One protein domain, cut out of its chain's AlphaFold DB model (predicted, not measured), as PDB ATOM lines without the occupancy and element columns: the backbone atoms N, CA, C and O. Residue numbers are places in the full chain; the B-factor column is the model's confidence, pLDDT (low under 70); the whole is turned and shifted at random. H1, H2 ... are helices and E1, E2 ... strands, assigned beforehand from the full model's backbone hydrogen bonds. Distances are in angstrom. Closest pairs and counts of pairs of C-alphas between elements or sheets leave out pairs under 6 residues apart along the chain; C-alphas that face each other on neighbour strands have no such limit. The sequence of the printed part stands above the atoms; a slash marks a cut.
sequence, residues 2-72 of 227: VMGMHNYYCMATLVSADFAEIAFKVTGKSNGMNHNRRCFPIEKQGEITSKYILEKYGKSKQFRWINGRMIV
ATOM      1  N   VAL A   2      -1.588   3.417   3.260       88.88
ATOM      2  CA  VAL A   2      -2.067   3.080   1.893       88.88
ATOM      3  C   VAL A   2      -2.590   4.288   1.101       88.88
ATOM      4  O   VAL A   2      -2.149   4.531  -0.014       88.88
ATOM      5  N   MET A   3      -3.448   5.118   1.706       90.81
ATOM      6  CA  MET A   3      -3.966   6.332   1.049       90.81
ATOM      7  C   MET A   3      -2.862   7.312   0.623       90.81
ATOM      8  O   MET A   3      -2.966   7.935  -0.427       90.81
ATOM      9  N   GLY A   4      -1.792   7.426   1.417       91.50
ATOM     10  CA  GLY A   4      -0.638   8.259   1.080       91.50
ATOM     11  C   GLY A   4       0.137   7.701  -0.111       91.50
ATOM     12  O   GLY A   4       0.488   8.456  -1.008       91.50
ATOM     13  N   MET A   5       0.317   6.377  -0.172       92.56
ATOM     14  CA  MET A   5       0.934   5.718  -1.327       92.56
ATOM     15  C   MET A   5       0.104   5.922  -2.596       92.56
ATOM     16  O   MET A   5       0.668   6.243  -3.633       92.56
ATOM     17  N   HIS A   6      -1.225   5.806  -2.510       94.12
ATOM     18  CA  HIS A   6      -2.099   6.051  -3.660       94.12
ATOM     19  C   HIS A   6      -1.985   7.500  -4.132       94.12
ATOM     20  O   HIS A   6      -1.871   7.734  -5.323       94.12
ATOM     21  N   ASN A   7      -1.972   8.464  -3.207       92.06
ATOM     22  CA  ASN A   7      -1.833   9.883  -3.546       92.06
ATOM     23  C   ASN A   7      -0.477  10.220  -4.165       92.06
ATOM     24  O   ASN A   7      -0.389  11.130  -4.978       92.06
ATOM     25  N   TYR A   8       0.578   9.537  -3.732       93.50
ATOM     26  CA  TYR A   8       1.928   9.805  -4.204       93.50
ATOM     27  C   TYR A   8       2.186   9.152  -5.566       93.50
ATOM     28  O   TYR A   8       2.684   9.798  -6.482       93.50
ATOM     29  N   TYR A   9       1.815   7.879  -5.713       94.06
ATOM     30  CA  TYR A   9       2.118   7.089  -6.904       94.06
ATOM     31  C   TYR A   9       1.023   7.117  -7.974       94.06
ATOM     32  O   TYR A   9       1.260   6.583  -9.052       94.06
ATOM     33  N   CYS A  10      -0.141   7.746  -7.752       92.75
ATOM     34  CA  CYS A  10      -1.194   7.816  -8.778       92.75
ATOM     35  C   CYS A  10      -0.707   8.416 -10.105       92.75
ATOM     36  O   CYS A  10      -1.259   8.100 -11.152       92.75
ATOM     37  N   MET A  11       0.347   9.235 -10.083       92.06
ATOM     38  CA  MET A  11       0.932   9.845 -11.279       92.06
ATOM     39  C   MET A  11       1.844   8.901 -12.079       92.06
ATOM     40  O   MET A  11       2.230   9.240 -13.196       92.06
ATOM     41  N   ALA A  12       2.217   7.740 -11.535       91.25
ATOM     42  CA  ALA A  12       3.053   6.774 -12.236       91.25
ATOM     43  C   ALA A  12       2.242   6.031 -13.309       91.25
ATOM     44  O   ALA A  12       1.144   5.523 -13.059       91.25
ATOM     45  N   THR A  13       2.790   5.943 -14.519       89.50
ATOM     46  CA  THR A  13       2.208   5.130 -15.591       89.50
ATOM     47  C   THR A  13       2.153   3.669 -15.155       89.50
ATOM     48  O   THR A  13       3.135   3.169 -14.622       89.50
ATOM     49  N   LEU A  14       1.027   2.990 -15.400       91.62
ATOM     50  CA  LEU A  14       0.790   1.587 -15.011       91.62
ATOM     51  C   LEU A  14       0.739   1.305 -13.495       91.62
ATOM     52  O   LEU A  14       0.721   0.140 -13.105       91.62
ATOM     53  N   VAL A  15       0.577   2.326 -12.641       94.75
ATOM     54  CA  VAL A  15       0.467   2.159 -11.175       94.75
ATOM     55  C   VAL A  15      -0.563   1.103 -10.740       94.75
ATOM     56  O   VAL A  15      -0.363   0.399  -9.753       94.75
ATOM     57  N   SER A  16      -1.666   0.952 -11.475       92.69
ATOM     58  CA  SER A  16      -2.691  -0.048 -11.167       92.69
ATOM     59  C   SER A  16      -2.178  -1.485 -11.300       92.69
ATOM     60  O   SER A  16      -2.594  -2.338 -10.519       92.69
ATOM     61  N   ALA A  17      -1.279  -1.761 -12.250       93.81
ATOM     62  CA  ALA A  17      -0.690  -3.083 -12.448       93.81
ATOM     63  C   ALA A  17       0.288  -3.424 -11.315       93.81
ATOM     64  O   ALA A  17       0.160  -4.480 -10.694       93.81
ATOM     65  N   ASP A  18       1.177  -2.491 -10.969       94.44
ATOM     66  CA  ASP A  18       2.155  -2.677  -9.891       94.44
ATOM     67  C   ASP A  18       1.459  -2.908  -8.542       94.44
ATOM     68  O   ASP A  18       1.748  -3.857  -7.808       94.44
ATOM     69  N   PHE A  19       0.464  -2.077  -8.219       94.62
ATOM     70  CA  PHE A  19      -0.292  -2.226  -6.978       94.62
ATOM     71  C   PHE A  19      -1.207  -3.458  -6.986       94.62
ATOM     72  O   PHE A  19      -1.487  -3.997  -5.910       94.62
ATOM     73  N   ALA A  20      -1.641  -3.951  -8.151       92.75
ATOM     74  CA  ALA A  20      -2.352  -5.223  -8.253       92.75
ATOM     75  C   ALA A  20      -1.445  -6.411  -7.899       92.75
ATOM     76  O   ALA A  20      -1.879  -7.304  -7.166       92.75
ATOM     77  N   GLU A  21      -0.179  -6.404  -8.329       93.69
ATOM     78  CA  GLU A  21       0.796  -7.433  -7.952       93.69
ATOM     79  C   GLU A  21       1.039  -7.439  -6.433       93.69
ATOM     80  O   GLU A  21       1.006  -8.490  -5.780       93.69
ATOM     81  N   ILE A  22       1.208  -6.253  -5.840       91.69
ATOM     82  CA  ILE A  22       1.350  -6.096  -4.386       91.69
ATOM     83  C   ILE A  22       0.094  -6.610  -3.672       91.69
ATOM     84  O   ILE A  22       0.191  -7.390  -2.719       91.69
ATOM     85  N   ALA A  23      -1.092  -6.221  -4.142       91.25
ATOM     86  CA  ALA A  23      -2.359  -6.641  -3.556       91.25
ATOM     87  C   ALA A  23      -2.546  -8.163  -3.616       91.25
ATOM     88  O   ALA A  23      -3.031  -8.752  -2.646       91.25
ATOM     89  N   PHE A  24      -2.122  -8.815  -4.703       90.62
ATOM     90  CA  PHE A  24      -2.173 -10.270  -4.844       90.62
ATOM     91  C   PHE A  24      -1.297 -10.971  -3.799       90.62
ATOM     92  O   PHE A  24      -1.780 -11.843  -3.072       90.62
ATOM     93  N   LYS A  25      -0.041 -10.530  -3.637       89.75
ATOM     94  CA  LYS A  25       0.895 -11.076  -2.634       89.75
ATOM     95  C   LYS A  25       0.368 -10.910  -1.205       89.75
ATOM     96  O   LYS A  25       0.444 -11.843  -0.403       89.75
ATOM     97  N   VAL A  26      -0.190  -9.741  -0.883       86.44
ATOM     98  CA  VAL A  26      -0.775  -9.461   0.439       86.44
ATOM     99  C   VAL A  26      -2.014 -10.324   0.684       86.44
ATOM    100  O   VAL A  26      -2.133 -10.930   1.748       86.44
ATOM    101  N   THR A  27      -2.896 -10.441  -0.312       84.81
ATOM    102  CA  THR A  27      -4.132 -11.235  -0.209       84.81
ATOM    103  C   THR A  27      -3.839 -12.730  -0.047       84.81
ATOM    104  O   THR A  27      -4.500 -13.418   0.732       84.81
ATOM    105  N   GLY A  28      -2.816 -13.251  -0.730       82.12
ATOM    106  CA  GLY A  28      -2.372 -14.636  -0.559       82.12
ATOM    107  C   GLY A  28      -1.937 -14.932   0.880       82.12
ATOM    108  O   GLY A  28      -2.416 -15.888   1.492       82.12
ATOM    109  N   LYS A  29      -1.101 -14.060   1.462       80.50
ATOM    110  CA  LYS A  29      -0.662 -14.186   2.863       80.50
ATOM    111  C   LYS A  29      -1.825 -14.069   3.842       80.50
ATOM    112  O   LYS A  29      -1.926 -14.873   4.765       80.50
ATOM    113  N   SER A  30      -2.721 -13.108   3.624       76.00
ATOM    114  CA  SER A  30      -3.883 -12.895   4.486       76.00
ATOM    115  C   SER A  30      -4.826 -14.103   4.495       76.00
ATOM    116  O   SER A  30      -5.303 -14.515   5.549       76.00
ATOM    117  N   ASN A  31      -5.044 -14.727   3.333       76.31
ATOM    118  CA  ASN A  31      -5.873 -15.926   3.211       76.31
ATOM    119  C   ASN A  31      -5.236 -17.146   3.892       76.31
ATOM    120  O   ASN A  31      -5.929 -17.866   4.608       76.31
ATOM    121  N   GLY A  32      -3.925 -17.359   3.727       75.12
ATOM    122  CA  GLY A  32      -3.212 -18.443   4.417       75.12
ATOM    123  C   GLY A  32      -3.217 -18.281   5.941       75.12
ATOM    124  O   GLY A  32      -3.353 -19.250   6.685       75.12
ATOM    125  N   MET A  33      -3.140 -17.039   6.419       70.12
ATOM    126  CA  MET A  33      -3.185 -16.707   7.844       70.12
ATOM    127  C   MET A  33      -4.578 -16.939   8.451       70.12
ATOM    128  O   MET A  33      -4.674 -17.493   9.547       70.12
ATOM    129  N   ASN A  34      -5.640 -16.613   7.703       71.06
ATOM    130  CA  ASN A  34      -7.026 -16.943   8.051       71.06
ATOM    131  C   ASN A  34      -7.271 -18.462   8.080       71.06
ATOM    132  O   ASN A  34      -7.900 -18.959   9.010       71.06
ATOM    133  N   HIS A  35      -6.761 -19.205   7.088       72.19
ATOM    134  CA  HIS A  35      -6.929 -20.661   6.998       72.19
ATOM    135  C   HIS A  35      -6.309 -21.387   8.201       72.19
ATOM    136  O   HIS A  35      -6.920 -22.282   8.776       72.19
ATOM    137  N   ASN A  36      -5.140 -20.922   8.647       74.06
ATOM    138  CA  ASN A  36      -4.419 -21.498   9.779       74.06
ATOM    139  C   ASN A  36      -4.926 -21.014  11.154       74.06
ATOM    140  O   ASN A  36      -4.329 -21.380  12.165       74.06
ATOM    141  N   ARG A  37      -5.969 -20.164  11.210       68.88
ATOM    142  CA  ARG A  37      -6.538 -19.555  12.438       68.88
ATOM    143  C   ARG A  37      -5.501 -18.920  13.378       68.88
ATOM    144  O   ARG A  37      -5.713 -18.839  14.583       68.88
ATOM    145  N   ARG A  38      -4.367 -18.459  12.842       68.38
ATOM    146  CA  ARG A  38      -3.263 -17.914  13.654       68.38
ATOM    147  C   ARG A  38      -3.495 -16.470  14.103       68.38
ATOM    148  O   ARG A  38      -2.734 -15.972  14.923       68.38
ATOM    149  N   CYS A  39      -4.490 -15.786  13.542       70.75
ATOM    150  CA  CYS A  39      -4.806 -14.382  13.804       70.75
ATOM    151  C   CYS A  39      -6.299 -14.098  13.609       70.75
ATOM    152  O   CYS A  39      -7.045 -14.962  13.145       70.75
ATOM    153  N   PHE A  40      -6.710 -12.872  13.952       78.88
ATOM    154  CA  PHE A  40      -8.076 -12.394  13.745       78.88
ATOM    155  C   PHE A  40      -8.511 -12.566  12.283       78.88
ATOM    156  O   PHE A  40      -7.753 -12.188  11.382       78.88
ATOM    157  N   PRO A  41      -9.714 -13.116  12.045       81.00
ATOM    158  CA  PRO A  41     -10.204 -13.345  10.702       81.00
ATOM    159  C   PRO A  41     -10.426 -12.018   9.985       81.00
ATOM    160  O   PRO A  41     -10.904 -11.038  10.558       81.00
ATOM    161  N   ILE A  42     -10.072 -12.006   8.706       85.31
ATOM    162  CA  ILE A  42     -10.309 -10.859   7.836       85.31
ATOM    163  C   ILE A  42     -11.647 -11.045   7.127       85.31
ATOM    164  O   ILE A  42     -11.802 -11.933   6.284       85.31
ATOM    165  N   GLU A  43     -12.592 -10.172   7.439       85.56
ATOM    166  CA  GLU A  43     -13.954 -10.190   6.918       85.56
ATOM    167  C   GLU A  43     -14.068  -9.380   5.620       85.56
ATOM    168  O   GLU A  43     -13.271  -8.479   5.338       85.56
ATOM    169  N   LYS A  44     -15.064  -9.719   4.794       84.06
ATOM    170  CA  LYS A  44     -15.353  -9.040   3.514       84.06
ATOM    171  C   LYS A  44     -16.479  -8.012   3.612       84.06
ATOM    172  O   LYS A  44     -16.749  -7.334   2.626       84.06
ATOM    173  N   GLN A  45     -17.161  -7.954   4.747       84.19
ATOM    174  CA  GLN A  45     -18.314  -7.101   4.993       84.19
ATOM    175  C   GLN A  45     -18.067  -6.335   6.288       84.19
ATOM    176  O   GLN A  45     -17.419  -6.850   7.194       84.19
ATOM    177  N   GLY A  46     -18.564  -5.109   6.350       84.69
ATOM    178  CA  GLY A  46     -18.461  -4.250   7.518       84.69
ATOM    179  C   GLY A  46     -18.883  -2.828   7.173       84.69
ATOM    180  O   GLY A  46     -19.173  -2.509   6.018       84.69
ATOM    181  N   GLU A  47     -18.923  -1.969   8.183       85.88
ATOM    182  CA  GLU A  47     -19.375  -0.590   8.025       85.88
ATOM    183  C   GLU A  47     -18.226   0.351   7.639       85.88
ATOM    184  O   GLU A  47     -17.070   0.170   8.042       85.88
ATOM    185  N   ILE A  48     -18.550   1.375   6.843       84.69
ATOM    186  CA  ILE A  48     -17.633   2.455   6.463       84.69
ATOM    187  C   ILE A  48     -18.045   3.709   7.232       84.69
ATOM    188  O   ILE A  48     -19.022   4.366   6.893       84.69
ATOM    189  N   THR A  49     -17.274   4.067   8.256       81.38
ATOM    190  CA  THR A  49     -17.580   5.216   9.126       81.38
ATOM    191  C   THR A  49     -17.103   6.558   8.561       81.38
ATOM    192  O   THR A  49     -17.652   7.608   8.889       81.38
ATOM    193  N   SER A  50     -16.082   6.563   7.696       86.25
ATOM    194  CA  SER A  50     -15.479   7.793   7.165       86.25
ATOM    195  C   SER A  50     -16.072   8.202   5.815       86.25
ATOM    196  O   SER A  50     -15.932   7.477   4.829       86.25
ATOM    197  N   LYS A  51     -16.631   9.421   5.745       88.69
ATOM    198  CA  LYS A  51     -17.138  10.027   4.498       88.69
ATOM    199  C   LYS A  51     -16.072  10.096   3.396       88.69
ATOM    200  O   LYS A  51     -16.354   9.743   2.259       88.69
ATOM    201  N   TYR A  52     -14.837  10.467   3.745       88.50
ATOM    202  CA  TYR A  52     -13.722  10.558   2.791       88.50
ATOM    203  C   TYR A  52     -13.385   9.203   2.153       88.50
ATOM    204  O   TYR A  52     -13.159   9.100   0.948       88.50
ATOM    205  N   ILE A  53     -13.352   8.140   2.963       88.69
ATOM    206  CA  ILE A  53     -13.025   6.801   2.464       88.69
ATOM    207  C   ILE A  53     -14.170   6.264   1.605       88.69
ATOM    208  O   ILE A  53     -13.912   5.643   0.576       88.69
ATOM    209  N   LEU A  54     -15.418   6.550   1.984       89.19
ATOM    210  CA  LEU A  54     -16.587   6.195   1.188       89.19
ATOM    211  C   LEU A  54     -16.551   6.860  -0.196       89.19
ATOM    212  O   LEU A  54     -16.729   6.181  -1.201       89.19
ATOM    213  N   GLU A  55     -16.257   8.156  -0.256       90.50
ATOM    214  CA  GLU A  55     -16.169   8.900  -1.516       90.50
ATOM    215  C   GLU A  55     -15.060   8.352  -2.426       90.50
ATOM    216  O   GLU A  55     -15.279   8.091  -3.610       90.50
ATOM    217  N   LYS A  56     -13.871   8.120  -1.863       88.50
ATOM    218  CA  LYS A  56     -12.685   7.757  -2.644       88.50
ATOM    219  C   LYS A  56     -12.595   6.273  -2.991       88.50
ATOM    220  O   LYS A  56     -12.121   5.923  -4.069       88.50
ATOM    221  N   TYR A  57     -13.027   5.397  -2.090       90.19
ATOM    222  CA  TYR A  57     -12.839   3.950  -2.196       90.19
ATOM    223  C   TYR A  57     -14.152   3.166  -2.252       90.19
ATOM    224  O   TYR A  57     -14.104   1.973  -2.527       90.19
ATOM    225  N   GLY A  58     -15.317   3.789  -2.039       85.88
ATOM    226  CA  GLY A  58     -16.604   3.103  -1.841       85.88
ATOM    227  C   GLY A  58     -17.045   2.161  -2.966       85.88
ATOM    228  O   GLY A  58     -17.797   1.226  -2.718       85.88
ATOM    229  N   LYS A  59     -16.537   2.343  -4.191       87.50
ATOM    230  CA  LYS A  59     -16.811   1.446  -5.331       87.50
ATOM    231  C   LYS A  59     -15.940   0.179  -5.341       87.50
ATOM    232  O   LYS A  59     -16.151  -0.709  -6.168       87.50
ATOM    233  N   SER A  60     -14.947   0.080  -4.458       87.56
ATOM    234  CA  SER A  60     -14.009  -1.039  -4.419       87.56
ATOM    235  C   SER A  60     -14.623  -2.284  -3.783       87.56
ATOM    236  O   SER A  60     -15.073  -2.261  -2.645       87.56
ATOM    237  N   LYS A  61     -14.534  -3.427  -4.469       85.88
ATOM    238  CA  LYS A  61     -14.884  -4.748  -3.901       85.88
ATOM    239  C   LYS A  61     -13.758  -5.351  -3.042       85.88
ATOM    240  O   LYS A  61     -13.876  -6.462  -2.521       85.88
ATOM    241  N   GLN A  62     -12.630  -4.651  -2.929       86.25
ATOM    242  CA  GLN A  62     -11.429  -5.137  -2.249       86.25
ATOM    243  C   GLN A  62     -11.367  -4.746  -0.765       86.25
ATOM    244  O   GLN A  62     -10.383  -5.077  -0.108       86.25
ATOM    245  N   PHE A  63     -12.389  -4.080  -0.217       89.06
ATOM    246  CA  PHE A  63     -12.420  -3.767   1.211       89.06
ATOM    247  C   PHE A  63     -12.370  -5.017   2.081       89.06
ATOM    248  O   PHE A  63     -12.920  -6.071   1.742       89.06
ATOM    249  N   ARG A  64     -11.696  -4.876   3.215       88.62
ATOM    250  CA  ARG A  64     -11.549  -5.916   4.224       88.62
ATOM    251  C   ARG A  64     -11.693  -5.309   5.610       88.62
ATOM    252  O   ARG A  64     -11.382  -4.134   5.787       88.62
ATOM    253  N   TRP A  65     -12.126  -6.105   6.578       89.88
ATOM    254  CA  TRP A  65     -12.286  -5.678   7.965       89.88
ATOM    255  C   TRP A  65     -11.555  -6.632   8.902       89.88
ATOM    256  O   TRP A  65     -11.533  -7.838   8.676       89.88
ATOM    257  N   ILE A  66     -10.945  -6.080   9.946       87.81
ATOM    258  CA  ILE A  66     -10.396  -6.836  11.073       87.81
ATOM    259  C   ILE A  66     -11.016  -6.253  12.333       87.81
ATOM    260  O   ILE A  66     -10.784  -5.083  12.642       87.81
ATOM    261  N   ASN A  67     -11.790  -7.061  13.061       85.50
ATOM    262  CA  ASN A  67     -12.427  -6.665  14.322       85.50
ATOM    263  C   ASN A  67     -13.198  -5.329  14.207       85.50
ATOM    264  O   ASN A  67     -12.933  -4.372  14.935       85.50
ATOM    265  N   GLY A  68     -14.056  -5.213  13.186       83.81
ATOM    266  CA  GLY A  68     -14.828  -3.996  12.901       83.81
ATOM    267  C   GLY A  68     -14.026  -2.809  12.345       83.81
ATOM    268  O   GLY A  68     -14.613  -1.790  11.988       83.81
ATOM    269  N   ARG A  69     -12.695  -2.906  12.211       86.75
ATOM    270  CA  ARG A  69     -11.857  -1.855  11.610       86.75
ATOM    271  C   ARG A  69     -11.620  -2.123  10.130       86.75
ATOM    272  O   ARG A  69     -11.129  -3.183   9.752       86.75
ATOM    273  N   MET A  70     -11.920  -1.127   9.306       88.50
ATOM    274  CA  MET A  70     -11.748  -1.188   7.856       88.50
ATOM    275  C   MET A  70     -10.273  -1.104   7.437       88.50
ATOM    276  O   MET A  70      -9.502  -0.281   7.931       88.50
ATOM    277  N   ILE A  71      -9.917  -1.904   6.435       89.12
ATOM    278  CA  ILE A  71      -8.640  -1.889   5.728       89.12
ATOM    279  C   ILE A  71      -8.866  -1.307   4.336       89.12
ATOM    280  O   ILE A  71      -9.665  -1.816   3.546       89.12
ATOM    281  N   VAL A  72      -8.127  -0.242   4.031       90.69
ATOM    282  CA  VAL A  72      -8.144   0.385   2.706       90.69
ATOM    283  C   VAL A  72      -7.484  -0.559   1.690       90.69
ATOM    284  O   VAL A  72      -6.367  -1.024   1.938       90.69
TER     285      VAL A  72
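This is residues 2 to 72 of the 227 residues of an uncharacterized protein of Firmicutes bacterium ADurb.Bin419 (UniProt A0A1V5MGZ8). One long helix, H2, runs along one side of the domain and makes its longest axis; the short helix H1 folds back at the beginning of H2, and a long link leads from the other end of H2 past a tiny hairpin, E1 and E2, to the short helix H3 on the side away from H2. The frame is loose, with few contacts between the named elements. The printed part has 71 residues, with three named helices and two named strands in the order H1, H2, H3, E1, E2; the sheet, E1 - E2, is antiparallel, and the class is mostly helix. The whole is only just loose, close to compact, with a radius of gyration of the C-alphas of 13.5 A and spans of 38 by 28 by 17 A.

H1 is residues 2 to 9, from C-alpha 2 at (-2.067, 3.080, 1.893). H2, residues 15 to 35, is 30.1 A long and ends with C-alpha 35 at (-6.929, -20.661, 6.998). H3 is residues 51 to 57, 10.0 A long. E1 is residues 64 to 66 and E2 residues 69 to 71, where C-alpha 71 is at (-8.640, -1.889, 5.728).

H1 and H2 are close but not clearly touching; their closest C-alphas, those of Tyr 9 and Val 15, are 6.7 A apart. They run opposite ways at a shallow tilt of 22 degrees. H2 and H3 are apart, as are H1 and H3. E1 and E2 form a hairpin, antiparallel at 141 degrees, with N 66 and O 69 within hydrogen-bond range at 2.9 A and N 71 and O 64 at 2.7 A. Residues 42 to 43 pair with residues 65 to 66 of E1, antiparallel. In H1, H2 and H3 every O i to N i+4 pair is within hydrogen-bond range.

The two C-alphas farthest apart, those of Met 11 and Arg 37, are 38.5 A apart. The printed part has no cut, and its long link is residues 36 to 50. The mean pLDDT of the printed part is 86.3; residues 37 to 38 are under 70.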